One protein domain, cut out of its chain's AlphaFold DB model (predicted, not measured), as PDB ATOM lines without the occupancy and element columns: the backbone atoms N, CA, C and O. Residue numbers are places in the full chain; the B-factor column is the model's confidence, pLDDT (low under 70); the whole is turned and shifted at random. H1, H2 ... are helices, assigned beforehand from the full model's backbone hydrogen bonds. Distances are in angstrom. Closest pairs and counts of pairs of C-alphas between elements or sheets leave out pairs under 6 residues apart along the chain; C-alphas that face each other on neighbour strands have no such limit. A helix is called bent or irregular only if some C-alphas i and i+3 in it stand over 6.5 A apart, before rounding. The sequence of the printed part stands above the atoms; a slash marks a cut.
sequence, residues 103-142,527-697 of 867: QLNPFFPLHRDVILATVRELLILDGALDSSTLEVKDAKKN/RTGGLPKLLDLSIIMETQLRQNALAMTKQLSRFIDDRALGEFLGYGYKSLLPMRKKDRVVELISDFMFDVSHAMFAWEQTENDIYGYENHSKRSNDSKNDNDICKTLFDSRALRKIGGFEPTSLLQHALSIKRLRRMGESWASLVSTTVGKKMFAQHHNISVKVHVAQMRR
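This is residues 103 to 142 and 527 to 697 of the 867 residues of the protein "Hypothetical protein" of Chaetoceros debilis (UniProt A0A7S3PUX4). A long helix, H5, is the spine of a body of crossed helices: H1 and H8 pack on its middle, H3 and H4 on its first part and H6 near its last part, while H9 and H10 make a corner farther out. Residues 527 to 541, of which 531 to 541 belong to H3, stick out from this body as an arm. The printed part has 211 residues, with ten named helices, H1 to H10 in chain order, and no named strand; the class is all helix. The whole is compact, with a radius of gyration of the C-alphas of 18.3 A, and spans 67 by 47 by 37 A.

Find C-alpha 582 at (20.903, 32.128, -51.512); from there H5, residues 582 to 609, runs 40.2 A to C-alpha 609 at (7.319, 26.516, -14.105). Before it look for H1, residues 112 to 126, 20.8 A long; H2, 139 to 142; H3, 531 to 556, 37.2 A long; and H4, 562 to 568. After it come H6, 623 to 633, 15.3 A long; H7, 638 to 641; H8, 650 to 663, 20.3 A long; H9, 667 to 672; and H10, 676 to 684, ending at C-alpha 684 at (35.008, 43.779, -33.028). H10 is irregular: C-alphas 679 and 682 are 7.1 A apart.

Begin at H5, the hub, which touches five helices. Residues 546 to 554 of H3 touch it at a steep tilt of 60 degrees, opposite ways; the closest C-alphas, of Leu 550 and Ser 590, are 5.2 A apart. H1 touches H5 at C-alphas Val 114 and Ser 597, 6.1 A apart, and H8 touches it at Val 596 and Leu 651, also 6.1 A. H4 touches H5 at Gly 566 and Val 585, 6.6 A. H6 is about perpendicular to H5, at 76 degrees, and touches it at Thr 606 and Ile 629, 6.6 A. H7 is close to H5 but not clearly touching, with C-alphas 595 and 641 7.4 A apart. Farther out, H9 and H10 only just touch, only at the corner, with 3 pairs of C-alphas within 8 A; Leu 670 and Gly 676 are closest, 5.2 A. H2 touches no helix. In H1, H3, H4, H5, H6, H8 and H9 every O i to N i+4 pair is within hydrogen-bond range; in H10, 3 of 5 are, and H2 and H7 are too short for such a pair.

The two C-alphas farthest apart, of Lys 141 and Arg 527, are 69.2 A apart. Residues 143 to 526 are not printed, and C-alphas 142 and 527 are 67.1 A apart across the cut. The links H1 to H2, H4 to H5 and H5 to H6 are long. The mean pLDDT of the printed part is 84.3; look for values under 70 at residues 139 to 142, 575 to 580, 616 to 622, 684 to 693 and 695 to 697.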
ATOM      1  N   GLN A 103      -6.384  39.461 -32.498       77.69
ATOM      2  CA  GLN A 103      -5.499  39.435 -33.666       77.69
ATOM      3  C   GLN A 103      -4.370  38.406 -33.468       77.69
ATOM      4  O   GLN A 103      -3.659  38.417 -32.456       77.69
ATOM      5  N   LEU A 104      -4.190  37.505 -34.439       78.19
ATOM      6  CA  LEU A 104      -3.094  36.534 -34.435       78.19
ATOM      7  C   LEU A 104      -1.741  37.253 -34.475       78.19
ATOM      8  O   LEU A 104      -1.556  38.214 -35.218       78.19
ATOM      9  N   ASN A 105      -0.778  36.754 -33.701       79.75
ATOM     10  CA  ASN A 105       0.571  37.305 -33.637       79.75
ATOM     11  C   ASN A 105       1.263  37.195 -35.018       79.75
ATOM     12  O   ASN A 105       1.613  36.081 -35.426       79.75
ATOM     13  N   PRO A 106       1.551  38.314 -35.718       79.75
ATOM     14  CA  PRO A 106       2.099  38.298 -37.077       79.75
ATOM     15  C   PRO A 106       3.538  37.765 -37.145       79.75
ATOM     16  O   PRO A 106       4.056  37.517 -38.233       79.75
ATOM     17  N   PHE A 107       4.199  37.572 -35.998       83.56
ATOM     18  CA  PHE A 107       5.520  36.957 -35.912       83.56
ATOM     19  C   PHE A 107       5.478  35.423 -35.805       83.56
ATOM     20  O   PHE A 107       6.494  34.777 -36.064       83.56
ATOM     21  N   PHE A 108       4.350  34.813 -35.423       86.19
ATOM     22  CA  PHE A 108       4.285  33.378 -35.127       86.19
ATOM     23  C   PHE A 108       4.595  32.522 -36.377       86.19
ATOM     24  O   PHE A 108       4.013  32.752 -37.439       86.19
ATOM     25  N   PRO A 109       5.509  31.528 -36.309       90.38
ATOM     26  CA  PRO A 109       6.073  30.858 -35.125       90.38
ATOM     27  C   PRO A 109       7.446  31.378 -34.665       90.38
ATOM     28  O   PRO A 109       8.141  30.708 -33.895       90.38
ATOM     29  N   LEU A 110       7.904  32.516 -35.182       94.00
ATOM     30  CA  LEU A 110       9.179  33.108 -34.803       94.00
ATOM     31  C   LEU A 110       9.001  34.003 -33.570       94.00
ATOM     32  O   LEU A 110       8.123  34.857 -33.496       94.00
ATOM     33  N   HIS A 111       9.857  33.812 -32.572       94.50
ATOM     34  CA  HIS A 111       9.800  34.577 -31.332       94.50
ATOM     35  C   HIS A 111      10.346  35.995 -31.572       94.50
ATOM     36  O   HIS A 111      11.475  36.127 -32.050       94.50
ATOM     37  N   ARG A 112       9.602  37.052 -31.192       93.38
ATOM     38  CA  ARG A 112       9.966  38.483 -31.379       93.38
ATOM     39  C   ARG A 112      11.446  38.755 -31.092       93.38
ATOM     40  O   ARG A 112      12.171  39.264 -31.941       93.38
ATOM     41  N   ASP A 113      11.923  38.317 -29.932       93.94
ATOM     42  CA  ASP A 113      13.312  38.532 -29.501       93.94
ATOM     43  C   ASP A 113      14.372  37.732 -30.278       93.94
ATOM     44  O   ASP A 113      15.517  38.167 -30.378       93.94
ATOM     45  N   VAL A 114      14.003  36.598 -30.884       95.75
ATOM     46  CA  VAL A 114      14.878  35.821 -31.780       95.75
ATOM     47  C   VAL A 114      14.953  36.481 -33.159       95.75
ATOM     48  O   VAL A 114      16.025  36.496 -33.767       95.75
ATOM     49  N   ILE A 115      13.857  37.088 -33.632       95.19
ATOM     50  CA  ILE A 115      13.854  37.927 -34.840       95.19
ATOM     51  C   ILE A 115      14.741  39.152 -34.611       95.19
ATOM     52  O   ILE A 115      15.698  39.339 -35.355       95.19
ATOM     53  N   LEU A 116      14.488  39.931 -33.553       93.62
ATOM     54  CA  LEU A 116      15.264  41.131 -33.215       93.62
ATOM     55  C   LEU A 116      16.759  40.821 -33.041       93.62
ATOM     56  O   LEU A 116      17.600  41.535 -33.588       93.62
ATOM     57  N   ALA A 117      17.105  39.720 -32.362       93.81
ATOM     58  CA  ALA A 117      18.489  39.264 -32.269       93.81
ATOM     59  C   ALA A 117      19.071  38.936 -33.654       93.81
ATOM     60  O   ALA A 117      20.148  39.418 -33.987       93.81
ATOM     61  N   THR A 118      18.356  38.171 -34.488       94.94
ATOM     62  CA  THR A 118      18.833  37.785 -35.828       94.94
ATOM     63  C   THR A 118      19.035  38.997 -36.736       94.94
ATOM     64  O   THR A 118      20.078  39.104 -37.374       94.94
ATOM     65  N   VAL A 119      18.074  39.924 -36.767       95.00
ATOM     66  CA  VAL A 119      18.153  41.172 -37.542       95.00
ATOM     67  C   VAL A 119      19.364  41.992 -37.103       95.00
ATOM     68  O   VAL A 119      20.141  42.418 -37.952       95.00
ATOM     69  N   ARG A 120      19.599  42.139 -35.792       92.62
ATOM     70  CA  ARG A 120      20.777  42.842 -35.268       92.62
ATOM     71  C   ARG A 120      22.091  42.173 -35.686       92.62
ATOM     72  O   ARG A 120      22.978  42.863 -36.176       92.62
ATOM     73  N   GLU A 121      22.229  40.852 -35.530       92.31
ATOM     74  CA  GLU A 121      23.454  40.151 -35.955       92.31
ATOM     75  C   GLU A 121      23.694  40.276 -37.468       92.31
ATOM     76  O   GLU A 121      24.840  40.419 -37.896       92.31
ATOM     77  N   LEU A 122      22.627  40.246 -38.275       93.25
ATOM     78  CA  LEU A 122      22.712  40.436 -39.720       93.25
ATOM     79  C   LEU A 122      23.135  41.866 -40.081       93.25
ATOM     80  O   LEU A 122      24.062  42.007 -40.865       93.25
ATOM     81  N   LEU A 123      22.551  42.906 -39.475       93.06
ATOM     82  CA  LEU A 123      22.919  44.308 -39.737       93.06
ATOM     83  C   LEU A 123      24.350  44.657 -39.282       93.06
ATOM     84  O   LEU A 123      25.007  45.491 -39.908       93.06
ATOM     85  N   ILE A 124      24.868  44.004 -38.235       90.94
ATOM     86  CA  ILE A 124      26.285  44.116 -37.838       90.94
ATOM     87  C   ILE A 124      27.200  43.473 -38.896       90.94
ATOM     88  O   ILE A 124      28.231  44.042 -39.253       90.94
ATOM     89  N   LEU A 125      26.824  42.304 -39.426       90.38
ATOM     90  CA  LEU A 125      27.569  41.591 -40.474       90.38
ATOM     91  C   LEU A 125      27.524  42.283 -41.847       90.38
ATOM     92  O   LEU A 125      28.495  42.219 -42.602       90.38
ATOM     93  N   ASP A 126      26.404  42.935 -42.146       91.12
ATOM     94  CA  ASP A 126      26.176  43.812 -43.299       91.12
ATOM     95  C   ASP A 126      27.070  45.069 -43.222       91.12
ATOM     96  O   ASP A 126      27.531  45.602 -44.229       91.12
ATOM     97  N   GLY A 127      27.391  45.499 -41.997       90.31
ATOM     98  CA  GLY A 127      28.124  46.731 -41.708       90.31
ATOM     99  C   GLY A 127      27.227  47.968 -41.619       90.31
ATOM    100  O   GLY A 127      27.737  49.059 -41.365       90.31
ATOM    101  N   ALA A 128      25.910  47.801 -41.779       91.56
ATOM    102  CA  ALA A 128      24.902  48.832 -41.550       91.56
ATOM    103  C   ALA A 128      24.847  49.288 -40.079       91.56
ATOM    104  O   ALA A 128      24.549  50.450 -39.812       91.56
ATOM    105  N   LEU A 129      25.177  48.401 -39.132       91.06
ATOM    106  CA  LEU A 129      25.238  48.688 -37.696       91.06
ATOM    107  C   LEU A 129      26.678  48.577 -37.168       91.06
ATOM    108  O   LEU A 129      27.411  47.662 -37.549       91.06
ATOM    109  N   ASP A 130      27.104  49.472 -36.272       87.44
ATOM    110  CA  ASP A 130      28.380  49.288 -35.566       87.44
ATOM    111  C   ASP A 130      28.267  48.296 -34.404       87.44
ATOM    112  O   ASP A 130      27.340  48.367 -33.604       87.44
ATOM    113  N   SER A 131      29.241  47.397 -34.252       86.00
ATOM    114  CA  SER A 131      29.252  46.425 -33.151       86.00
ATOM    115  C   SER A 131      29.621  47.013 -31.785       86.00
ATOM    116  O   SER A 131      29.392  46.357 -30.770       86.00
ATOM    117  N   SER A 132      30.178  48.227 -31.748       83.31
ATOM    118  CA  SER A 132      30.627  48.922 -30.535       83.31
ATOM    119  C   SER A 132      29.555  49.827 -29.952       83.31
ATOM    120  O   SER A 132      29.382  49.854 -28.736       83.31
ATOM    121  N   THR A 133      28.866  50.587 -30.804       84.88
ATOM    122  CA  THR A 133      27.862  51.570 -30.372       84.88
ATOM    123  C   THR A 133      26.427  51.121 -30.638       84.88
ATOM    124  O   THR A 133      25.510  51.653 -30.021       84.88
ATOM    125  N   LEU A 134      26.225  50.125 -31.514       83.94
ATOM    126  CA  LEU A 134      24.922  49.746 -32.077       83.94
ATOM    127  C   LEU A 134      24.201  50.915 -32.776       83.94
ATOM    128  O   LEU A 134      22.984  50.892 -32.941       83.94
ATOM    129  N   GLU A 135      24.956  51.916 -33.232       88.50
ATOM    130  CA  GLU A 135      24.458  52.994 -34.084       88.50
ATOM    131  C   GLU A 135      24.424  52.551 -35.554       88.50
ATOM    132  O   GLU A 135      25.276  51.786 -36.021       88.50
ATOM    133  N   VAL A 136      23.449  53.075 -36.299       89.44
ATOM    134  CA  VAL A 136      23.381  52.923 -37.758       89.44
ATOM    135  C   VAL A 136      24.489  53.759 -38.394       89.44
ATOM    136  O   VAL A 136      24.611  54.954 -38.124       89.44
ATOM    137  N   LYS A 137      25.299  53.149 -39.261       88.44
ATOM    138  CA  LYS A 137      26.364  53.862 -39.973       88.44
ATOM    139  C   LYS A 137      25.780  54.651 -41.135       88.44
ATOM    140  O   LYS A 137      25.172  54.073 -42.031       88.44
ATOM    141  N   ASP A 138      26.045  55.958 -41.161       83.69
ATOM    142  CA  ASP A 138      25.737  56.834 -42.296       83.69
ATOM    143  C   ASP A 138      26.326  56.257 -43.598       83.69
ATOM    144  O   ASP A 138      27.513  56.432 -43.892       83.69
ATOM    145  N   ALA A 139      25.496  55.596 -44.412       64.81
ATOM    146  CA  ALA A 139      25.943  54.944 -45.647       64.81
ATOM    147  C   ALA A 139      26.656  55.921 -46.603       64.81
ATOM    148  O   ALA A 139      27.625  55.545 -47.262       64.81
ATOM    149  N   LYS A 140      26.232  57.196 -46.598       63.94
ATOM    150  CA  LYS A 140      26.861  58.309 -47.331       63.94
ATOM    151  C   LYS A 140      28.338  58.485 -46.935       63.94
ATOM    152  O   LYS A 140      29.204  58.320 -47.786       63.94
ATOM    153  N   LYS A 141      28.649  58.643 -45.637       59.69
ATOM    154  CA  LYS A 141      30.040  58.780 -45.149       59.69
ATOM    155  C   LYS A 141      30.921  57.595 -45.549       59.69
ATOM    156  O   LYS A 141      32.081  57.787 -45.901       59.69
ATOM    157  N   ASN A 142      30.389  56.371 -45.516       54.91
ATOM    158  CA  ASN A 142      31.152  55.182 -45.908       54.91
ATOM    159  C   ASN A 142      31.434  55.120 -47.420       54.91
ATOM    160  O   ASN A 142      32.490  54.618 -47.809       54.91
ATOM    161  N   ARG A 527      -5.471   4.189 -26.202       80.75
ATOM    162  CA  ARG A 527      -6.478   3.116 -26.368       80.75
ATOM    163  C   ARG A 527      -7.320   3.257 -27.637       80.75
ATOM    164  O   ARG A 527      -7.599   2.256 -28.295       80.75
ATOM    165  N   THR A 528      -7.715   4.477 -27.994       84.38
ATOM    166  CA  THR A 528      -8.490   4.774 -29.215       84.38
ATOM    167  C   THR A 528      -7.659   4.706 -30.499       84.38
ATOM    168  O   THR A 528      -8.212   4.788 -31.597       84.38
ATOM    169  N   GLY A 529      -6.328   4.583 -30.403       78.38
ATOM    170  CA  GLY A 529      -5.438   4.736 -31.552       78.38
ATOM    171  C   GLY A 529      -5.431   6.164 -32.115       78.38
ATOM    172  O   GLY A 529      -5.159   6.354 -33.302       78.38
ATOM    173  N   GLY A 530      -5.744   7.165 -31.284       78.38
ATOM    174  CA  GLY A 530      -5.650   8.585 -31.624       78.38
ATOM    175  C   GLY A 530      -4.204   9.088 -31.671       78.38
ATOM    176  O   GLY A 530      -3.874   9.917 -32.518       78.38
ATOM    177  N   LEU A 531      -3.315   8.536 -30.837       74.50
ATOM    178  CA  LEU A 531      -1.922   8.986 -30.708       74.50
ATOM    179  C   LEU A 531      -1.131   9.053 -32.043       74.50
ATOM    180  O   LEU A 531      -0.461  10.064 -32.266       74.50
ATOM    181  N   PRO A 532      -1.222   8.086 -32.986       78.56
ATOM    182  CA  PRO A 532      -0.594   8.221 -34.306       78.56
ATOM    183  C   PRO A 532      -1.169   9.369 -35.148       78.56
ATOM    184  O   PRO A 532      -0.416  10.029 -35.856       78.56
ATOM    185  N   LYS A 533      -2.479   9.646 -35.048       76.75
ATOM    186  CA  LYS A 533      -3.122  10.766 -35.759       76.75
ATOM    187  C   LYS A 533      -2.670  12.112 -35.193       76.75
ATOM    188  O   LYS A 533      -2.426  13.034 -35.964       76.75
ATOM    189  N   LEU A 534      -2.514  12.214 -33.870       75.50
ATOM    190  CA  LEU A 534      -1.940  13.397 -33.221       75.50
ATOM    191  C   LEU A 534      -0.474  13.606 -33.614       75.50
ATOM    192  O   LEU A 534      -0.068  14.740 -33.849       75.50
ATOM    193  N   LEU A 535       0.308  12.529 -33.752       79.69
ATOM    194  CA  LEU A 535       1.680  12.621 -34.251       79.69
ATOM    195  C   LEU A 535       1.712  13.137 -35.697       79.69
ATOM    196  O   LEU A 535       2.405  14.119 -35.964       79.69
ATOM    197  N   ASP A 536       0.934  12.541 -36.606       78.94
ATOM    198  CA  ASP A 536       0.838  12.989 -38.003       78.94
ATOM    199  C   ASP A 536       0.369  14.456 -38.098       78.94
ATOM    200  O   ASP A 536       0.974  15.250 -38.823       78.94
ATOM    201  N   LEU A 537      -0.635  14.857 -37.307       76.56
ATOM    202  CA  LEU A 537      -1.099  16.246 -37.215       76.56
ATOM    203  C   LEU A 537      -0.002  17.187 -36.694       76.56
ATOM    204  O   LEU A 537       0.208  18.251 -37.271       76.56
ATOM    205  N   SER A 538       0.749  16.792 -35.659       78.62
ATOM    206  CA  SER A 538       1.856  17.599 -35.124       78.62
ATOM    207  C   SER A 538       2.986  17.790 -36.144       78.62
ATOM    208  O   SER A 538       3.569  18.871 -36.222       78.62
ATOM    209  N   ILE A 539       3.247  16.784 -36.988       82.06
ATOM    210  CA  ILE A 539       4.230  16.848 -38.078       82.06
ATOM    211  C   ILE A 539       3.745  17.788 -39.190       82.06
ATOM    212  O   ILE A 539       4.539  18.570 -39.717       82.06
ATOM    213  N   ILE A 540       2.454  17.746 -39.536       82.62
ATOM    214  CA  ILE A 540       1.839  18.668 -40.504       82.62
ATOM    215  C   ILE A 540       1.919  20.110 -39.983       82.62
ATOM    216  O   ILE A 540       2.393  20.990 -40.702       82.62
ATOM    217  N   MET A 541       1.557  20.336 -38.717       83.62
ATOM    218  CA  MET A 541       1.637  21.645 -38.066       83.62
ATOM    219  C   MET A 541       3.081  22.162 -37.981       83.62
ATOM    220  O   MET A 541       3.342  23.266 -38.451       83.62
ATOM    221  N   GLU A 542       4.056  21.381 -37.491       87.69
ATOM    222  CA  GLU A 542       5.468  21.818 -37.476       87.69
ATOM    223  C   GLU A 542       5.960  22.145 -38.898       87.69
ATOM    224  O   GLU A 542       6.685  23.119 -39.099       87.69
ATOM    225  N   THR A 543       5.526  21.381 -39.907       89.31
ATOM    226  CA  THR A 543       5.877  21.632 -41.312       89.31
ATOM    227  C   THR A 543       5.298  22.955 -41.822       89.31
ATOM    228  O   THR A 543       6.035  23.736 -42.425       89.31
ATOM    229  N   GLN A 544       4.020  23.244 -41.559       89.06
ATOM    230  CA  GLN A 544       3.378  24.509 -41.933       89.06
ATOM    231  C   GLN A 544       4.027  25.699 -41.213       89.06
ATOM    232  O   GLN A 544       4.379  26.696 -41.839       89.06
ATOM    233  N   LEU A 545       4.299  25.570 -39.914       90.38
ATOM    234  CA  LEU A 545       4.986  26.604 -39.144       90.38
ATOM    235  C   LEU A 545       6.419  26.842 -39.676       90.38
ATOM    236  O   LEU A 545       6.829  27.992 -39.852       90.38
ATOM    237  N   ARG A 546       7.170  25.794 -40.051       93.94
ATOM    238  CA  ARG A 546       8.476  25.950 -40.730       93.94
ATOM    239  C   ARG A 546       8.364  26.648 -42.091       93.94
ATOM    240  O   ARG A 546       9.283  27.380 -42.460       93.94
ATOM    241  N   GLN A 547       7.266  26.466 -42.828       94.25
ATOM    242  CA  GLN A 547       7.005  27.192 -44.080       94.25
ATOM    243  C   GLN A 547       6.702  28.678 -43.830       94.25
ATOM    244  O   GLN A 547       7.258  29.524 -44.534       94.25
ATOM    245  N   ASN A 548       5.929  29.015 -42.793       91.56
ATOM    246  CA  ASN A 548       5.667  30.405 -42.396       91.56
ATOM    247  C   ASN A 548       6.968  31.125 -41.996       91.56
ATOM    248  O   ASN A 548       7.280  32.193 -42.524       91.56
ATOM    249  N   ALA A 549       7.795  30.489 -41.158       94.88
ATOM    250  CA  ALA A 549       9.125  30.998 -40.818       94.88
ATOM    251  C   ALA A 549      10.018  31.194 -42.059       94.88
ATOM    252  O   ALA A 549      10.779  32.165 -42.132       94.88
ATOM    253  N   LEU A 550       9.901  30.324 -43.071       96.06
ATOM    254  CA  LEU A 550      10.644  30.456 -44.325       96.06
ATOM    255  C   LEU A 550      10.151  31.634 -45.170       96.06
ATOM    256  O   LEU A 550      10.976  32.306 -45.786       96.06
ATOM    257  N   ALA A 551       8.848  31.917 -45.187       95.50
ATOM    258  CA  ALA A 551       8.294  33.096 -45.850       95.50
ATOM    259  C   ALA A 551       8.816  34.394 -45.205       95.50
ATOM    260  O   ALA A 551       9.376  35.240 -45.907       95.50
ATOM    261  N   MET A 552       8.755  34.492 -43.872       94.31
ATOM    262  CA  MET A 552       9.295  35.622 -43.099       94.31
ATOM    263  C   MET A 552      10.805  35.802 -43.330       94.31
ATOM    264  O   MET A 552      11.277  36.897 -43.642       94.31
ATOM    265  N   THR A 553      11.581  34.714 -43.263       95.19
ATOM    266  CA  THR A 553      13.036  34.767 -43.491       95.19
ATOM    267  C   THR A 553      13.365  35.148 -44.939       95.19
ATOM    268  O   THR A 553      14.320  35.886 -45.183       95.19
ATOM    269  N   LYS A 554      12.558  34.711 -45.921       95.81
ATOM    270  CA  LYS A 554      12.688  35.135 -47.324       95.81
ATOM    271  C   LYS A 554      12.425  36.629 -47.496       95.81
ATOM    272  O   LYS A 554      13.206  37.266 -48.200       95.81
ATOM    273  N   GLN A 555      11.402  37.193 -46.849       93.62
ATOM    274  CA  GLN A 555      11.159  38.640 -46.853       93.62
ATOM    275  C   GLN A 555      12.350  39.407 -46.258       93.62
ATOM    276  O   GLN A 555      12.893  40.279 -46.932       93.62
ATOM    277  N   LEU A 556      12.824  39.021 -45.065       93.19
ATOM    278  CA  LEU A 556      13.996  39.627 -44.416       93.19
ATOM    279  C   LEU A 556      15.252  39.573 -45.310       93.19
ATOM    280  O   LEU A 556      15.965  40.563 -45.449       93.19
ATOM    281  N   SER A 557      15.489  38.447 -45.989       94.12
ATOM    282  CA  SER A 557      16.656  38.247 -46.866       94.12
ATOM    283  C   SER A 557      16.704  39.129 -48.127       94.12
ATOM    284  O   SER A 557      17.668  39.043 -48.894       94.12
ATOM    285  N   ARG A 558      15.680  39.960 -48.368       94.81
ATOM    286  CA  ARG A 558      15.663  40.975 -49.436       94.81
ATOM    287  C   ARG A 558      16.418  42.254 -49.060       94.81
ATOM    288  O   ARG A 558      16.819  42.977 -49.960       94.81
ATOM    289  N   PHE A 559      16.612  42.510 -47.764       93.12
ATOM    290  CA  PHE A 559      17.161  43.764 -47.226       93.12
ATOM    291  C   PHE A 559      18.567  43.614 -46.616       93.12
ATOM    292  O   PHE A 559      19.039  44.529 -45.954       93.12
ATOM    293  N   ILE A 560      19.203  42.453 -46.792       93.00
ATOM    294  CA  ILE A 560      20.475  42.065 -46.166       93.00
ATOM    295  C   ILE A 560      21.387  41.457 -47.238       93.00
ATOM    296  O   ILE A 560      20.923  40.627 -48.031       93.00
ATOM    297  N   ASP A 561      22.675  41.805 -47.235       91.50
ATOM    298  CA  ASP A 561      23.658  41.281 -48.186       91.50
ATOM    299  C   ASP A 561      23.778  39.748 -48.120       91.50
ATOM    300  O   ASP A 561      23.878  39.134 -47.051       91.50
ATOM    301  N   ASP A 562      23.924  39.111 -49.286       90.50
ATOM    302  CA  ASP A 562      24.218  37.671 -49.405       90.50
ATOM    303  C   ASP A 562      25.492  37.271 -48.644       90.50
ATOM    304  O   ASP A 562      25.622  36.135 -48.169       90.50
ATOM    305  N   ARG A 563      26.426  38.219 -48.492       89.38
ATOM    306  CA  ARG A 563      27.611  38.074 -47.649       89.38
ATOM    307  C   ARG A 563      27.237  37.941 -46.172       89.38
ATOM    308  O   ARG A 563      27.709  36.999 -45.537       89.38
ATOM    309  N   ALA A 564      26.402  38.831 -45.638       91.06
ATOM    310  CA  ALA A 564      25.988  38.815 -44.236       91.06
ATOM    311  C   ALA A 564      25.155  37.564 -43.909       91.06
ATOM    312  O   ALA A 564      25.449  36.865 -42.938       91.06
ATOM    313  N   LEU A 565      24.210  37.192 -44.785       91.75
ATOM    314  CA  LEU A 565      23.445  35.938 -44.687       91.75
ATOM    315  C   LEU A 565      24.369  34.700 -44.647       91.75
ATOM    316  O   LEU A 565      24.147  33.755 -43.885       91.75
ATOM    317  N   GLY A 566      25.434  34.701 -45.454       88.94
ATOM    318  CA  GLY A 566      26.441  33.644 -45.453       88.94
ATOM    319  C   GLY A 566      27.293  33.617 -44.180       88.94
ATOM    320  O   GLY A 566      27.431  32.562 -43.549       88.94
ATOM    321  N   GLU A 567      27.848  34.763 -43.785       87.50
ATOM    322  CA  GLU A 567      28.749  34.895 -42.636       87.50
ATOM    323  C   GLU A 567      28.034  34.633 -41.299       87.50
ATOM    324  O   GLU A 567      28.623  33.980 -40.439       87.50
ATOM    325  N   PHE A 568      26.741  34.964 -41.175       89.94
ATOM    326  CA  PHE A 568      25.886  34.629 -40.022       89.94
ATOM    327  C   PHE A 568      25.812  33.120 -39.761       89.94
ATOM    328  O   PHE A 568      25.934  32.653 -38.625       89.94
ATOM    329  N   LEU A 569      25.689  32.323 -40.829       87.56
ATOM    330  CA  LEU A 569      25.747  30.866 -40.731       87.56
ATOM    331  C   LEU A 569      27.178  30.312 -40.572       87.56
ATOM    332  O   LEU A 569      27.355  29.095 -40.474       87.56
ATOM    333  N   GLY A 570      28.214  31.151 -40.606       85.81
ATOM    334  CA  GLY A 570      29.613  30.729 -40.655       85.81
ATOM    335  C   GLY A 570      30.042  30.164 -42.019       85.81
ATOM    336  O   GLY A 570      30.968  29.351 -42.092       85.81
ATOM    337  N   TYR A 571      29.366  30.520 -43.121       84.56
ATOM    338  CA  TYR A 571      29.915  30.359 -44.474       84.56
ATOM    339  C   TYR A 571      30.818  31.557 -44.787       84.56
ATOM    340  O   TYR A 571      30.340  32.628 -45.138       84.56
ATOM    341  N   GLY A 572      32.137  31.383 -44.695       76.62
ATOM    342  CA  GLY A 572      33.066  32.454 -45.075       76.62
ATOM    343  C   GLY A 572      32.956  32.798 -46.566       76.62
ATOM    344  O   GLY A 572      32.860  31.884 -47.390       76.62
ATOM    345  N   TYR A 573      33.037  34.093 -46.894       70.81
ATOM    346  CA  TYR A 573      32.893  34.703 -48.228       70.81
ATOM    347  C   TYR A 573      33.310  33.818 -49.423       70.81
ATOM    348  O   TYR A 573      32.510  33.533 -50.313       70.81
ATOM    349  N   LYS A 574      34.533  33.264 -49.399       72.62
ATOM    350  CA  LYS A 574      35.094  32.409 -50.471       72.62
ATOM    351  C   LYS A 574      34.313  31.109 -50.763       72.62
ATOM    352  O   LYS A 574      34.627  30.428 -51.730       72.62
ATOM    353  N   SER A 575      33.324  30.739 -49.943       65.25
ATOM    354  CA  SER A 575      32.481  29.538 -50.113       65.25
ATOM    355  C   SER A 575      31.083  29.808 -50.702       65.25
ATOM    356  O   SER A 575      30.370  28.858 -51.052       65.25
ATOM    357  N   LEU A 576      30.719  31.088 -50.853       62.22
ATOM    358  CA  LEU A 576      29.432  31.574 -51.376       62.22
ATOM    359  C   LEU A 576      29.431  31.784 -52.907       62.22
ATOM    360  O   LEU A 576      28.381  32.018 -53.493       62.22
ATOM    361  N   LEU A 577      30.601  31.667 -53.550       54.38
ATOM    362  CA  LEU A 577      30.876  32.013 -54.956       54.38
ATOM    363  C   LEU A 577      30.330  31.025 -56.020       54.38
ATOM    364  O   LEU A 577      30.950  30.813 -57.060       54.38
ATOM    365  N   PRO A 578      29.179  30.379 -55.786       57.91
ATOM    366  CA  PRO A 578      28.111  30.500 -56.781       57.91
ATOM    367  C   PRO A 578      26.734  30.752 -56.144       57.91
ATOM    368  O   PRO A 578      26.274  29.959 -55.318       57.91
ATOM    369  N   MET A 579      26.028  31.784 -56.630       53.88
ATOM    370  CA  MET A 579      24.761  32.301 -56.073       53.88
ATOM    371  C   MET A 579      23.571  31.320 -56.073       53.88
ATOM    372  O   MET A 579      22.553  31.604 -55.448       53.88
ATOM    373  N   ARG A 580      23.708  30.116 -56.656       56.53
ATOM    374  CA  ARG A 580      22.751  28.982 -56.569       56.53
ATOM    375  C   ARG A 580      22.611  28.393 -55.144       56.53
ATOM    376  O   ARG A 580      22.433  27.189 -54.970       56.53
ATOM    377  N   LYS A 581      22.778  29.228 -54.117       78.69
ATOM    378  CA  LYS A 581      22.733  28.895 -52.693       78.69
ATOM    379  C   LYS A 581      22.039  29.955 -51.831       78.69
ATOM    380  O   LYS A 581      21.877  29.649 -50.654       78.69
ATOM    381  N   LYS A 582      21.613  31.129 -52.344       88.06
ATOM    382  CA  LYS A 582      20.903  32.128 -51.512       88.06
ATOM    383  C   LYS A 582      19.684  31.495 -50.846       88.06
ATOM    384  O   LYS A 582      19.628  31.468 -49.622       88.06
ATOM    385  N   ASP A 583      18.803  30.855 -51.618       91.12
ATOM    386  CA  ASP A 583      17.637  30.147 -51.074       91.12
ATOM    387  C   ASP A 583      18.024  29.110 -50.018       91.12
ATOM    388  O   ASP A 583      17.426  29.068 -48.950       91.12
ATOM    389  N   ARG A 584      19.089  28.327 -50.249       91.00
ATOM    390  CA  ARG A 584      19.530  27.311 -49.281       91.00
ATOM    391  C   ARG A 584      20.177  27.905 -48.023       91.00
ATOM    392  O   ARG A 584      20.152  27.267 -46.973       91.00
ATOM    393  N   VAL A 585      20.765  29.097 -48.104       90.88
ATOM    394  CA  VAL A 585      21.219  29.870 -46.937       90.88
ATOM    395  C   VAL A 585      20.004  30.382 -46.165       90.88
ATOM    396  O   VAL A 585      19.930  30.157 -44.962       90.88
ATOM    397  N   VAL A 586      19.018  30.961 -46.849       94.31
ATOM    398  CA  VAL A 586      17.767  31.466 -46.260       94.31
ATOM    399  C   VAL A 586      16.950  30.344 -45.604       94.31
ATOM    400  O   VAL A 586      16.503  30.508 -44.474       94.31
ATOM    401  N   GLU A 587      16.849  29.166 -46.227       93.88
ATOM    402  CA  GLU A 587      16.287  27.948 -45.620       93.88
ATOM    403  C   GLU A 587      17.011  27.558 -44.326       93.88
ATOM    404  O   GLU A 587      16.373  27.258 -43.321       93.88
ATOM    405  N   LEU A 588      18.349  27.583 -44.324       92.75
ATOM    406  CA  LEU A 588      19.151  27.219 -43.153       92.75
ATOM    407  C   LEU A 588      19.106  28.270 -42.031       92.75
ATOM    408  O   LEU A 588      19.286  27.888 -40.872       92.75
ATOM    409  N   ILE A 589      18.872  29.547 -42.362       94.31
ATOM    410  CA  ILE A 589      18.569  30.621 -41.403       94.31
ATOM    411  C   ILE A 589      17.162  30.411 -40.836       94.31
ATOM    412  O   ILE A 589      17.025  30.370 -39.620       94.31
ATOM    413  N   SER A 590      16.152  30.166 -41.674       96.00
ATOM    414  CA  SER A 590      14.775  29.883 -41.245       96.00
ATOM    415  C   SER A 590      14.713  28.695 -40.283       96.00
ATOM    416  O   SER A 590      14.231  28.823 -39.161       96.00
ATOM    417  N   ASP A 591      15.302  27.556 -40.666       94.75
ATOM    418  CA  ASP A 591      15.427  26.365 -39.815       94.75
ATOM    419  C   ASP A 591      16.150  26.647 -38.489       94.75
ATOM    420  O   ASP A 591      16.022  25.865 -37.549       94.75
ATOM    421  N   PHE A 592      16.996  27.678 -38.428       94.44
ATOM    422  CA  PHE A 592      17.748  28.060 -37.234       94.44
ATOM    423  C   PHE A 592      16.955  29.023 -36.346       94.44
ATOM    424  O   PHE A 592      16.825  28.759 -35.155       94.44
ATOM    425  N   MET A 593      16.369  30.078 -36.918       95.56
ATOM    426  CA  MET A 593      15.470  31.006 -36.224       95.56
ATOM    427  C   MET A 593      14.269  30.266 -35.630       95.56
ATOM    428  O   MET A 593      13.907  30.523 -34.487       95.56
ATOM    429  N   PHE A 594      13.699  29.304 -36.361       95.88
ATOM    430  CA  PHE A 594      12.608  28.446 -35.897       95.88
ATOM    431  C   PHE A 594      13.030  27.571 -34.708       95.88
ATOM    432  O   PHE A 594      12.406  27.619 -33.650       95.88
ATOM    433  N   ASP A 595      14.135  26.825 -34.848       94.25
ATOM    434  CA  ASP A 595      14.671  25.968 -33.781       94.25
ATOM    435  C   ASP A 595      15.032  26.769 -32.513       94.25
ATOM    436  O   ASP A 595      14.830  26.287 -31.398       94.25
ATOM    437  N   VAL A 596      15.562  27.988 -32.670       95.31
ATOM    438  CA  VAL A 596      15.895  28.892 -31.556       95.31
ATOM    439  C   VAL A 596      14.636  29.541 -30.967       95.31
ATOM    440  O   VAL A 596      14.574  29.713 -29.756       95.31
ATOM    441  N   SER A 597      13.605  29.827 -31.769       95.69
ATOM    442  CA  SER A 597      12.307  30.324 -31.280       95.69
ATOM    443  C   SER A 597      11.584  29.281 -30.432       95.69
ATOM    444  O   SER A 597      11.102  29.612 -29.357       95.69
ATOM    445  N   HIS A 598      11.593  28.008 -30.839       92.56
ATOM    446  CA  HIS A 598      11.077  26.908 -30.011       92.56
ATOM    447  C   HIS A 598      11.840  26.778 -28.687       92.56
ATOM    448  O   HIS A 598      11.232  26.629 -27.632       92.56
ATOM    449  N   ALA A 599      13.174  26.877 -28.727       93.94
ATOM    450  CA  ALA A 599      13.994  26.878 -27.518       93.94
ATOM    451  C   ALA A 599      13.719  28.097 -26.617       93.94
ATOM    452  O   ALA A 599      13.804  27.976 -25.399       93.94
ATOM    453  N   MET A 600      13.360  29.243 -27.202       94.81
ATOM    454  CA  MET A 600      12.953  30.440 -26.471       94.81
ATOM    455  C   MET A 600      11.573  30.254 -25.816       94.81
ATOM    456  O   MET A 600      11.476  30.449 -24.613       94.81
ATOM    457  N   PHE A 601      10.543  29.775 -26.525       93.56
ATOM    458  CA  PHE A 601       9.228  29.490 -25.918       93.56
ATOM    459  C   PHE A 601       9.318  28.452 -24.785       93.56
ATOM    460  O   PHE A 601       8.783  28.672 -23.700       93.56
ATOM    461  N   ALA A 602      10.080  27.369 -24.987       91.69
ATOM    462  CA  ALA A 602      10.337  26.368 -23.947       91.69
ATOM    463  C   ALA A 602      11.068  26.960 -22.724       91.69
ATOM    464  O   ALA A 602      10.832  26.540 -21.587       91.69
ATOM    465  N   TRP A 603      11.934  27.959 -22.947       93.25
ATOM    466  CA  TRP A 603      12.562  28.735 -21.880       93.25
ATOM    467  C   TRP A 603      11.544  29.535 -21.080       93.25
ATOM    468  O   TRP A 603      11.615  29.518 -19.857       93.25
ATOM    469  N   GLU A 604      10.611  30.226 -21.736       91.12
ATOM    470  CA  GLU A 604       9.595  31.028 -21.043       91.12
ATOM    471  C   GLU A 604       8.696  30.146 -20.176       91.12
ATOM    472  O   GLU A 604       8.513  30.435 -18.997       91.12
ATOM    473  N   GLN A 605       8.232  29.020 -20.726       88.88
ATOM    474  CA  GLN A 605       7.469  28.024 -19.976       88.88
ATOM    475  C   GLN A 605       8.260  27.533 -18.751       88.88
ATOM    476  O   GLN A 605       7.763  27.590 -17.633       88.88
ATOM    477  N   THR A 606       9.533  27.161 -18.916       90.19
ATOM    478  CA  THR A 606      10.362  26.661 -17.801       90.19
ATOM    479  C   THR A 606      10.737  27.751 -16.779       90.19
ATOM    480  O   THR A 606      10.876  27.474 -15.586       90.19
ATOM    481  N   GLU A 607      10.887  29.005 -17.213       89.44
ATOM    482  CA  GLU A 607      11.093  30.183 -16.356       89.44
ATOM    483  C   GLU A 607       9.862  30.483 -15.483       89.44
ATOM    484  O   GLU A 607      10.007  31.002 -14.369       89.44
ATOM    485  N   ASN A 608       8.671  30.132 -15.966       87.56
ATOM    486  CA  ASN A 608       7.420  30.240 -15.227       87.56
ATOM    487  C   ASN A 608       7.237  29.012 -14.313       87.56
ATOM    488  O   ASN A 608       7.059  29.179 -13.110       87.56
ATOM    489  N   ASP A 609       7.413  27.793 -14.836       86.06
ATOM    490  CA  ASP A 609       7.319  26.516 -14.105       86.06
ATOM    491  C   ASP A 609       8.172  26.469 -12.825       86.06
ATOM    492  O   ASP A 609       7.722  26.008 -11.777       86.06
ATOM    493  N   ILE A 610       9.447  26.870 -12.914       87.12
ATOM    494  CA  ILE A 610      10.418  26.669 -11.824       87.12
ATOM    495  C   ILE A 610      10.242  27.700 -10.697       87.12
ATOM    496  O   ILE A 610      10.654  27.442  -9.564       87.12
ATOM    497  N   TYR A 611       9.653  28.864 -10.990       85.56
ATOM    498  CA  TYR A 611       9.709  30.045 -10.120       85.56
ATOM    499  C   TYR A 611       8.346  30.747  -9.897       85.56
ATOM    500  O   TYR A 611       8.280  31.712  -9.130       85.56
ATOM    501  N   GLY A 612       7.271  30.300 -10.555       85.25
ATOM    502  CA  GLY A 612       5.944  30.932 -10.565       85.25
ATOM    503  C   GLY A 612       5.863  32.187 -11.447       85.25
ATOM    504  O   GLY A 612       6.874  32.655 -11.973       85.25
ATOM    505  N   TYR A 613       4.667  32.767 -11.584       77.88
ATOM    506  CA  TYR A 613       4.452  34.023 -12.325       77.88
ATOM    507  C   TYR A 613       4.709  35.259 -11.436       77.88
ATOM    508  O   TYR A 613       5.436  36.180 -11.803       77.88
ATOM    509  N   GLU A 614       4.209  35.241 -10.198       76.25
ATOM    510  CA  GLU A 614       4.270  36.368  -9.249       76.25
ATOM    511  C   GLU A 614       5.703  36.835  -8.934       76.25
ATOM    512  O   GLU A 614       5.978  38.025  -8.779       76.25
ATOM    513  N   ASN A 615       6.662  35.903  -8.894       73.56
ATOM    514  CA  ASN A 615       8.051  36.197  -8.537       73.56
ATOM    515  C   ASN A 615       8.873  36.844  -9.670       73.56
ATOM    516  O   ASN A 615      10.102  36.868  -9.573       73.56
ATOM    517  N   HIS A 616       8.274  37.301 -10.777       69.56
ATOM    518  CA  HIS A 616       9.034  37.918 -11.875       69.56
ATOM    519  C   HIS A 616       9.730  39.229 -11.462       69.56
ATOM    520  O   HIS A 616      10.880  39.438 -11.839       69.56
ATOM    521  N   SER A 617       9.090  40.072 -10.643       64.81
ATOM    522  CA  SER A 617       9.600  41.405 -10.265       64.81
ATOM    523  C   SER A 617      10.856  41.389  -9.381       64.81
ATOM    524  O   SER A 617      11.620  42.349  -9.377       64.81
ATOM    525  N   LYS A 618      11.096  40.299  -8.640       63.75
ATOM    526  CA  LYS A 618      12.230  40.154  -7.705       63.75
ATOM    527  C   LYS A 618      13.421  39.381  -8.288       63.75
ATOM    528  O   LYS A 618      14.400  39.147  -7.581       63.75
ATOM    529  N   ARG A 619      13.359  38.954  -9.555       64.81
ATOM    530  CA  ARG A 619      14.442  38.196 -10.201       64.81
ATOM    531  C   ARG A 619      15.498  39.130 -10.783       64.81
ATOM    532  O   ARG A 619      15.323  39.688 -11.861       64.81
ATOM    533  N   SER A 620      16.636  39.218 -10.097       57.00
ATOM    534  CA  SER A 620      17.892  39.684 -10.687       57.00
ATOM    535  C   SER A 620      18.242  38.885 -11.952       57.00
ATOM    536  O   SER A 620      17.831  37.732 -12.116       57.00
ATOM    537  N   ASN A 621      19.088  39.460 -12.815       63.78
ATOM    538  CA  ASN A 621      19.714  38.776 -13.958       63.78
ATOM    539  C   ASN A 621      20.767  37.729 -13.521       63.78
ATOM    540  O   ASN A 621      21.890  37.684 -14.031       63.78
ATOM    541  N   ASP A 622      20.425  36.887 -12.547       67.62
ATOM    542  CA  ASP A 622      21.284  35.836 -12.027       67.62
ATOM    543  C   ASP A 622      21.490  34.755 -13.090       67.62
ATOM    544  O   ASP A 622      20.682  33.844 -13.259       67.62
ATOM    545  N   SER A 623      22.649  34.801 -13.749       76.00
ATOM    546  CA  SER A 623      23.118  33.789 -14.707       76.00
ATOM    547  C   SER A 623      23.185  32.358 -14.139       76.00
ATOM    548  O   SER A 623      23.379  31.400 -14.890       76.00
ATOM    549  N   LYS A 624      22.991  32.184 -12.824       82.88
ATOM    550  CA  LYS A 624      22.713  30.891 -12.184       82.88
ATOM    551  C   LYS A 624      21.394  30.295 -12.682       82.88
ATOM    552  O   LYS A 624      21.401  29.159 -13.150       82.88
ATOM    553  N   ASN A 625      20.318  31.088 -12.668       87.81
ATOM    554  CA  ASN A 625      18.993  30.701 -13.157       87.81
ATOM    555  C   ASN A 625      19.082  30.250 -14.619       87.81
ATOM    556  O   ASN A 625      18.545  29.208 -14.974       87.81
ATOM    557  N   ASP A 626      19.860  30.967 -15.437       89.44
ATOM    558  CA  ASP A 626      20.108  30.597 -16.833       89.44
ATOM    559  C   ASP A 626      20.739  29.215 -16.953       89.44
ATOM    560  O   ASP A 626      20.290  28.367 -17.720       89.44
ATOM    561  N   ASN A 627      21.794  28.971 -16.179       89.38
ATOM    562  CA  ASN A 627      22.480  27.692 -16.203       89.38
ATOM    563  C   ASN A 627      21.579  26.557 -15.704       89.38
ATOM    564  O   ASN A 627      21.735  25.435 -16.174       89.38
ATOM    565  N   ASP A 628      20.652  26.814 -14.785       89.44
ATOM    566  CA  ASP A 628      19.767  25.786 -14.236       89.44
ATOM    567  C   ASP A 628      18.557  25.512 -15.147       89.44
ATOM    568  O   ASP A 628      18.320  24.347 -15.464       89.44
ATOM    569  N   ILE A 629      17.907  26.539 -15.713       91.56
ATOM    570  CA  ILE A 629      16.904  26.383 -16.786       91.56
ATOM    571  C   ILE A 629      17.527  25.655 -17.991       91.56
ATOM    572  O   ILE A 629      16.976  24.666 -18.477       91.56
ATOM    573  N   CYS A 630      18.718  26.072 -18.437       91.81
ATOM    574  CA  CYS A 630      19.420  25.457 -19.566       91.81
ATOM    575  C   CYS A 630      19.744  23.970 -19.334       91.81
ATOM    576  O   CYS A 630      19.634  23.177 -20.270       91.81
ATOM    577  N   LYS A 631      20.152  23.579 -18.114       90.50
ATOM    578  CA  LYS A 631      20.400  22.170 -17.743       90.50
ATOM    579  C   LYS A 631      19.111  21.351 -17.678       90.50
ATOM    580  O   LYS A 631      19.163  20.153 -17.939       90.50
ATOM    581  N   THR A 632      17.996  21.968 -17.288       89.88
ATOM    582  CA  THR A 632      16.688  21.308 -17.197       89.88
ATOM    583  C   THR A 632      16.067  21.085 -18.576       89.88
ATOM    584  O   THR A 632      15.528  20.010 -18.818       89.88
ATOM    585  N   LEU A 633      16.182  22.056 -19.488       89.31
ATOM    586  CA  LEU A 633      15.590  21.986 -20.828       89.31
ATOM    587  C   LEU A 633      16.403  21.193 -21.854       89.31
ATOM    588  O   LEU A 633      15.828  20.464 -22.661       89.31
ATOM    589  N   PHE A 634      17.724  21.385 -21.903       91.31
ATOM    590  CA  PHE A 634      18.488  21.036 -23.102       91.31
ATOM    591  C   PHE A 634      19.614  20.036 -22.845       91.31
ATOM    592  O   PHE A 634      20.586  20.302 -22.137       91.31
ATOM    593  N   ASP A 635      19.564  18.910 -23.559       91.12
ATOM    594  CA  ASP A 635      20.712  18.017 -23.670       91.12
ATOM    595  C   ASP A 635      21.821  18.617 -24.572       91.12
ATOM    596  O   ASP A 635      21.635  19.561 -25.350       91.12
ATOM    597  N   SER A 636      23.012  18.012 -24.525       88.06
ATOM    598  CA  SER A 636      24.184  18.455 -25.303       88.06
ATOM    599  C   SER A 636      24.045  18.322 -26.837       88.06
ATOM    600  O   SER A 636      24.981  18.668 -27.579       88.06
ATOM    601  N   ARG A 637      22.921  17.785 -27.329       86.19
ATOM    602  CA  ARG A 637      22.561  17.648 -28.746       86.19
ATOM    603  C   ARG A 637      21.531  18.704 -29.154       86.19
ATOM    604  O   ARG A 637      21.736  19.318 -30.199       86.19
ATOM    605  N   ALA A 638      20.510  18.957 -28.338       87.44
ATOM    606  CA  ALA A 638      19.538  20.036 -28.489       87.44
ATOM    607  C   ALA A 638      20.242  21.396 -28.497       87.44
ATOM    608  O   ALA A 638      20.152  22.103 -29.500       87.44
ATOM    609  N   LEU A 639      21.088  21.677 -27.491       88.50
ATOM    610  CA  LEU A 639      21.938  22.879 -27.466       88.50
ATOM    611  C   LEU A 639      22.726  23.051 -28.768       88.50
ATOM    612  O   LEU A 639      22.834  24.143 -29.313       88.50
ATOM    613  N   ARG A 640      23.246  21.957 -29.328       87.94
ATOM    614  CA  ARG A 640      24.024  21.993 -30.572       87.94
ATOM    615  C   ARG A 640      23.169  22.233 -31.819       87.94
ATOM    616  O   ARG A 640      23.689  22.769 -32.793       87.94
ATOM    617  N   LYS A 641      21.886  21.854 -31.805       87.12
ATOM    618  CA  LYS A 641      20.916  22.156 -32.874       87.12
ATOM    619  C   LYS A 641      20.659  23.669 -32.961       87.12
ATOM    620  O   LYS A 641      20.560  24.187 -34.069       87.12
ATOM    621  N   ILE A 642      20.642  24.348 -31.808       90.69
ATOM    622  CA  ILE A 642      20.350  25.786 -31.638       90.69
ATOM    623  C   ILE A 642      21.596  26.688 -31.523       90.69
ATOM    624  O   ILE A 642      21.486  27.860 -31.185       90.69
ATOM    625  N   GLY A 643      22.795  26.173 -31.821       88.44
ATOM    626  CA  GLY A 643      24.039  26.966 -31.824       88.44
ATOM    627  C   GLY A 643      24.737  27.112 -30.463       88.44
ATOM    628  O   GLY A 643      25.844  27.638 -30.402       88.44
ATOM    629  N   GLY A 644      24.163  26.568 -29.390       91.19
ATOM    630  CA  GLY A 644      24.751  26.494 -28.052       91.19
ATOM    631  C   GLY A 644      24.131  27.467 -27.049       91.19
ATOM    632  O   GLY A 644      23.147  28.145 -27.335       91.19
ATOM    633  N   PHE A 645      24.743  27.535 -25.867       92.38
ATOM    634  CA  PHE A 645      24.385  28.452 -24.777       92.38
ATOM    635  C   PHE A 645      25.606  29.270 -24.312       92.38
ATOM    636  O   PHE A 645      25.794  29.582 -23.141       92.38
ATOM    637  N   GLU A 646      26.514  29.545 -25.249       89.88
ATOM    638  CA  GLU A 646      27.642  30.451 -25.034       89.88
ATOM    639  C   GLU A 646      27.162  31.907 -25.202       89.88
ATOM    640  O   GLU A 646      26.152  32.127 -25.875       89.88
ATOM    641  N   PRO A 647      27.874  32.923 -24.667       87.81
ATOM    642  CA  PRO A 647      27.484  34.332 -24.800       87.81
ATOM    643  C   PRO A 647      27.219  34.803 -26.234       87.81
ATOM    644  O   PRO A 647      26.536  35.799 -26.417       87.81
ATOM    645  N   THR A 648      27.749  34.093 -27.231       86.50
ATOM    646  CA  THR A 648      27.666  34.416 -28.659       86.50
ATOM    647  C   THR A 648      26.704  33.494 -29.424       86.50
ATOM    648  O   THR A 648      26.875  33.297 -30.627       86.50
ATOM    649  N   SER A 649      25.761  32.829 -28.743       91.06
ATOM    650  CA  SER A 649      24.696  32.047 -29.387       91.06
ATOM    651  C   SER A 649      23.422  32.877 -29.552       91.06
ATOM    652  O   SER A 649      23.127  33.759 -28.743       91.06
ATOM    653  N   LEU A 650      22.626  32.568 -30.583       93.19
ATOM    654  CA  LEU A 650      21.401  33.323 -30.868       93.19
ATOM    655  C   LEU A 650      20.392  33.262 -29.708       93.19
ATOM    656  O   LEU A 650      19.700  34.246 -29.463       93.19
ATOM    657  N   LEU A 651      20.342  32.151 -28.959       93.88
ATOM    658  CA  LEU A 651      19.472  32.034 -27.786       93.88
ATOM    659  C   LEU A 651      19.914  32.974 -26.653       93.88
ATOM    660  O   LEU A 651      19.072  33.666 -26.089       93.88
ATOM    661  N   GLN A 652      21.216  33.079 -26.353       91.81
ATOM    662  CA  GLN A 652      21.678  34.026 -25.329       91.81
ATOM    663  C   GLN A 652      21.482  35.484 -25.777       91.81
ATOM    664  O   GLN A 652      21.182  36.356 -24.960       91.81
ATOM    665  N   HIS A 653      21.584  35.749 -27.084       91.69
ATOM    666  CA  HIS A 653      21.251  37.049 -27.662       91.69
ATOM    667  C   HIS A 653      19.751  37.364 -27.484       91.69
ATOM    668  O   HIS A 653      19.434  38.436 -26.969       91.69
ATOM    669  N   ALA A 654      18.846  36.426 -27.786       94.31
ATOM    670  CA  ALA A 654      17.400  36.569 -27.569       94.31
ATOM    671  C   ALA A 654      17.029  36.768 -26.086       94.31
ATOM    672  O   ALA A 654      16.272  37.677 -25.750       94.31
ATOM    673  N   LEU A 655      17.629  35.994 -25.174       92.94
ATOM    674  CA  LEU A 655      17.418  36.138 -23.729       92.94
ATOM    675  C   LEU A 655      17.870  37.503 -23.194       92.94
ATOM    676  O   LEU A 655      17.230  38.043 -22.291       92.94
ATOM    677  N   SER A 656      18.931  38.091 -23.761       90.75
ATOM    678  CA  SER A 656      19.332  39.458 -23.410       90.75
ATOM    679  C   SER A 656      18.316  40.507 -23.880       90.75
ATOM    680  O   SER A 656      18.024  41.425 -23.119       90.75
ATOM    681  N   ILE A 657      17.701  40.331 -25.062       90.88
ATOM    682  CA  ILE A 657      16.649  41.231 -25.580       90.88
ATOM    683  C   ILE A 657      15.465  41.253 -24.607       90.88
ATOM    684  O   ILE A 657      15.056  42.323 -24.150       90.88
ATOM    685  N   LYS A 658      14.975  40.065 -24.224       91.38
ATOM    686  CA  LYS A 658      13.847  39.903 -23.297       91.38
ATOM    687  C   LYS A 658      14.086  40.604 -21.955       91.38
ATOM    688  O   LYS A 658      13.175  41.214 -21.398       91.38
ATOM    689  N   ARG A 659      15.311  40.517 -21.424       88.38
ATOM    690  CA  ARG A 659      15.685  41.095 -20.119       88.38
ATOM    691  C   ARG A 659      15.790  42.605 -20.157       88.38
ATOM    692  O   ARG A 659      15.241  43.247 -19.273       88.38
ATOM    693  N   LEU A 660      16.434  43.162 -21.181       87.94
ATOM    694  CA  LEU A 660      16.505  44.612 -21.344       87.94
ATOM    695  C   LEU A 660      15.103  45.223 -21.428       87.94
ATOM    696  O   LEU A 660      14.810  46.139 -20.665       87.94
ATOM    697  N   ARG A 661      14.196  44.630 -22.225       87.88
ATOM    698  CA  ARG A 661      12.789  45.065 -22.275       87.88
ATOM    699  C   ARG A 661      12.101  44.968 -20.908       87.88
ATOM    700  O   ARG A 661      11.498  45.942 -20.480       87.88
ATOM    701  N   ARG A 662      12.231  43.838 -20.196       85.56
ATOM    702  CA  ARG A 662      11.662  43.649 -18.841       85.56
ATOM    703  C   ARG A 662      12.163  44.661 -17.799       85.56
ATOM    704  O   ARG A 662      11.464  44.882 -16.819       85.56
ATOM    705  N   MET A 663      13.361  45.221 -17.972       85.44
ATOM    706  CA  MET A 663      13.977  46.167 -17.029       85.44
ATOM    707  C   MET A 663      13.886  47.634 -17.471       85.44
ATOM    708  O   MET A 663      14.283  48.512 -16.711       85.44
ATOM    709  N   GLY A 664      13.444  47.912 -18.703       88.12
ATOM    710  CA  GLY A 664      13.575  49.239 -19.316       88.12
ATOM    711  C   GLY A 664      15.026  49.656 -19.611       88.12
ATOM    712  O   GLY A 664      15.294  50.835 -19.830       88.12
ATOM    713  N   GLU A 665      15.983  48.720 -19.612       88.44
ATOM    714  CA  GLU A 665      17.394  49.029 -19.877       88.44
ATOM    715  C   GLU A 665      17.685  49.164 -21.380       88.44
ATOM    716  O   GLU A 665      17.188  48.404 -22.212       88.44
ATOM    717  N   SER A 666      18.569  50.098 -21.739       85.88
ATOM    718  CA  SER A 666      18.980  50.314 -23.128       85.88
ATOM    719  C   SER A 666      20.042  49.314 -23.606       85.88
ATOM    720  O   SER A 666      20.839  48.777 -22.835       85.88
ATOM    721  N   TRP A 667      20.132  49.126 -24.924       81.19
ATOM    722  CA  TRP A 667      21.177  48.302 -25.544       81.19
ATOM    723  C   TRP A 667      22.601  48.757 -25.213       81.19
ATOM    724  O   TRP A 667      23.475  47.918 -24.984       81.19
ATOM    725  N   ALA A 668      22.824  50.070 -25.113       83.00
ATOM    726  CA  ALA A 668      24.106  50.642 -24.714       83.00
ATOM    727  C   ALA A 668      24.509  50.237 -23.280       83.00
ATOM    728  O   ALA A 668      25.688  49.958 -23.045       83.00
ATOM    729  N   SER A 669      23.542  50.114 -22.352       85.56
ATOM    730  CA  SER A 669      23.781  49.556 -21.009       85.56
ATOM    731  C   SER A 669      24.402  48.164 -21.122       85.56
ATOM    732  O   SER A 669      25.528  47.950 -20.663       85.56
ATOM    733  N   LEU A 670      23.749  47.239 -21.839       85.38
ATOM    734  CA  LEU A 670      24.243  45.868 -21.978       85.38
ATOM    735  C   LEU A 670      25.628  45.808 -22.623       85.38
ATOM    736  O   LEU A 670      26.492  45.095 -22.108       85.38
ATOM    737  N   VAL A 671      25.861  46.543 -23.716       85.38
ATOM    738  CA  VAL A 671      27.164  46.572 -24.409       85.38
ATOM    739  C   VAL A 671      28.280  47.052 -23.472       85.38
ATOM    740  O   VAL A 671      29.409  46.574 -23.568       85.38
ATOM    741  N   SER A 672      27.983  47.917 -22.497       85.12
ATOM    742  CA  SER A 672      28.959  48.333 -21.483       85.12
ATOM    743  C   SER A 672      29.346  47.211 -20.496       85.12
ATOM    744  O   SER A 672      30.471  47.207 -19.978       85.12
ATOM    745  N   THR A 673      28.464  46.233 -20.254       86.12
ATOM    746  CA  THR A 673      28.666  45.163 -19.257       86.12
ATOM    747  C   THR A 673      29.746  44.156 -19.672       86.12
ATOM    748  O   THR A 673      30.063  43.969 -20.847       86.12
ATOM    749  N   THR A 674      30.285  43.411 -18.702       86.25
ATOM    750  CA  THR A 674      31.225  42.302 -18.968       86.25
ATOM    751  C   THR A 674      30.575  41.097 -19.660       86.25
ATOM    752  O   THR A 674      31.298  40.235 -20.165       86.25
ATOM    753  N   VAL A 675      29.237  41.025 -19.687       83.56
ATOM    754  CA  VAL A 675      28.481  40.034 -20.460       83.56
ATOM    755  C   VAL A 675      28.370  40.512 -21.902       83.56
ATOM    756  O   VAL A 675      28.929  39.851 -22.771       83.56
ATOM    757  N   GLY A 676      27.776  41.683 -22.152       85.00
ATOM    758  CA  GLY A 676      27.630  42.252 -23.497       85.00
ATOM    759  C   GLY A 676      28.959  42.355 -24.244       85.00
ATOM    760  O   GLY A 676      29.060  41.869 -25.367       85.00
ATOM    761  N   LYS A 677      30.032  42.815 -23.584       86.69
ATOM    762  CA  LYS A 677      31.395  42.808 -24.158       86.69
ATOM    763  C   LYS A 677      31.846  41.436 -24.663       86.69
ATOM    764  O   LYS A 677      32.579  41.383 -25.641       86.69
ATOM    765  N   LYS A 678      31.409  40.324 -24.057       86.50
ATOM    766  CA  LYS A 678      31.691  38.955 -24.542       86.50
ATOM    767  C   LYS A 678      30.758  38.512 -25.670       86.50
ATOM    768  O   LYS A 678      31.194  37.720 -26.497       86.50
ATOM    769  N   MET A 679      29.521  39.009 -25.709       84.19
ATOM    770  CA  MET A 679      28.570  38.767 -26.805       84.19
ATOM    771  C   MET A 679      29.074  39.438 -28.095       84.19
ATOM    772  O   MET A 679      29.203  38.792 -29.131       84.19
ATOM    773  N   PHE A 680      29.474  40.711 -28.010       83.38
ATOM    774  CA  PHE A 680      29.930  41.501 -29.163       83.38
ATOM    775  C   PHE A 680      31.435  41.356 -29.485       83.38
ATOM    776  O   PHE A 680      31.866  41.742 -30.571       83.38
ATOM    777  N   ALA A 681      32.239  40.717 -28.618       80.38
ATOM    778  CA  ALA A 681      33.680  40.481 -28.826       80.38
ATOM    779  C   ALA A 681      34.045  39.826 -30.172       80.38
ATOM    780  O   ALA A 681      35.136  40.073 -30.689       80.38
ATOM    781  N   GLN A 682      33.170  38.983 -30.733       73.69
ATOM    782  CA  GLN A 682      33.417  38.344 -32.032       73.69
ATOM    783  C   GLN A 682      33.340  39.341 -33.194       73.69
ATOM    784  O   GLN A 682      34.107  39.217 -34.140       73.69
ATOM    785  N   HIS A 683      32.477  40.356 -33.103       72.38
ATOM    786  CA  HIS A 683      32.260  41.334 -34.173       72.38
ATOM    787  C   HIS A 683      33.346  42.410 -34.233       72.38
ATOM    788  O   HIS A 683      33.718  42.852 -35.316       72.38
ATOM    789  N   HIS A 684      33.895  42.818 -33.084       67.06
ATOM    790  CA  HIS A 684      35.008  43.779 -33.028       67.06
ATOM    791  C   HIS A 684      36.278  43.281 -33.731       67.06
ATOM    792  O   HIS A 684      37.099  44.077 -34.184       67.06
ATOM    793  N   ASN A 685      36.477  41.964 -33.793       65.75
ATOM    794  CA  ASN A 685      37.660  41.369 -34.385       65.75
ATOM    795  C   ASN A 685      37.290  40.720 -35.719       65.75
ATOM    796  O   ASN A 685      36.953  39.545 -35.760       65.75
ATOM    797  N   ILE A 686      37.431  41.471 -36.814       57.34
ATOM    798  CA  ILE A 686      37.063  41.083 -38.195       57.34
ATOM    799  C   ILE A 686      37.705  39.742 -38.649       57.34
ATOM    800  O   ILE A 686      37.250  39.111 -39.602       57.34
ATOM    801  N   SER A 687      38.754  39.263 -37.965       53.38
ATOM    802  CA  SER A 687      39.357  37.940 -38.211       53.38
ATOM    803  C   SER A 687      38.614  36.760 -37.555       53.38
ATOM    804  O   SER A 687      38.756  35.612 -37.994       53.38
ATOM    805  N   VAL A 688      37.819  37.025 -36.516       55.34
ATOM    806  CA  VAL A 688      37.004  36.055 -35.780       55.34
ATOM    807  C   VAL A 688      35.673  35.897 -36.504       55.34
ATOM    808  O   VAL A 688      34.871  36.815 -36.609       55.34
ATOM    809  N   LYS A 689      35.432  34.698 -37.028       57.03
ATOM    810  CA  LYS A 689      34.178  34.377 -37.718       57.03
ATOM    811  C   LYS A 689      33.048  34.332 -36.699       57.03
ATOM    812  O   LYS A 689      33.175  33.611 -35.713       57.03
ATOM    813  N   VAL A 690      31.943  35.013 -36.983       57.50
ATOM    814  CA  VAL A 690      30.725  34.968 -36.165       57.50
ATOM    815  C   VAL A 690      30.291  33.512 -35.958       57.50
ATOM    816  O   VAL A 690      30.034  32.772 -36.910       57.50
ATOM    817  N   HIS A 691      30.268  33.065 -34.700       64.31
ATOM    818  CA  HIS A 691      30.033  31.658 -34.355       64.31
ATOM    819  C   HIS A 691      28.555  31.299 -34.154       64.31
ATOM    820  O   HIS A 691      28.251  30.104 -34.067       64.31
ATOM    821  N   VAL A 692      27.660  32.297 -34.157       65.19
ATOM    822  CA  VAL A 692      26.217  32.223 -33.844       65.19
ATOM    823  C   VAL A 692      25.541  30.953 -34.378       65.19
ATOM    824  O   VAL A 692      24.915  30.230 -33.605       65.19
ATOM    825  N   ALA A 693      25.734  30.614 -35.660       66.75
ATOM    826  CA  ALA A 693      25.272  29.347 -36.246       66.75
ATOM    827  C   ALA A 693      26.401  28.391 -36.710       66.75
ATOM    828  O   ALA A 693      26.116  27.279 -37.174       66.75
ATOM    829  N   GLN A 694      27.683  28.739 -36.531       71.12
ATOM    830  CA  GLN A 694      28.809  27.844 -36.855       71.12
ATOM    831  C   GLN A 694      28.821  26.596 -35.951       71.12
ATOM    832  O   GLN A 694      29.044  25.482 -36.435       71.12
ATOM    833  N   MET A 695      28.488  26.745 -34.662       68.12
ATOM    834  CA  MET A 695      28.437  25.636 -33.690       68.12
ATOM    835  C   MET A 695      27.463  24.505 -34.085       68.12
ATOM    836  O   MET A 695      27.675  23.345 -33.717       68.12
ATOM    837  N   ARG A 696      26.455  24.807 -34.921       66.75
ATOM    838  CA  ARG A 696      25.520  23.834 -35.523       66.75
ATOM    839  C   ARG A 696      26.226  22.830 -36.455       66.75
ATOM    840  O   ARG A 696      25.682  21.767 -36.750       66.75
ATOM    841  N   ARG A 697      27.445  23.142 -36.926       65.06
ATOM    842  CA  ARG A 697      28.189  22.396 -37.962       65.06
ATOM    843  C   ARG A 697      29.330  21.543 -37.422       65.06
ATOM    844  O   ARG A 697      29.472  20.389 -37.831       65.06
TER     845      ARG A 697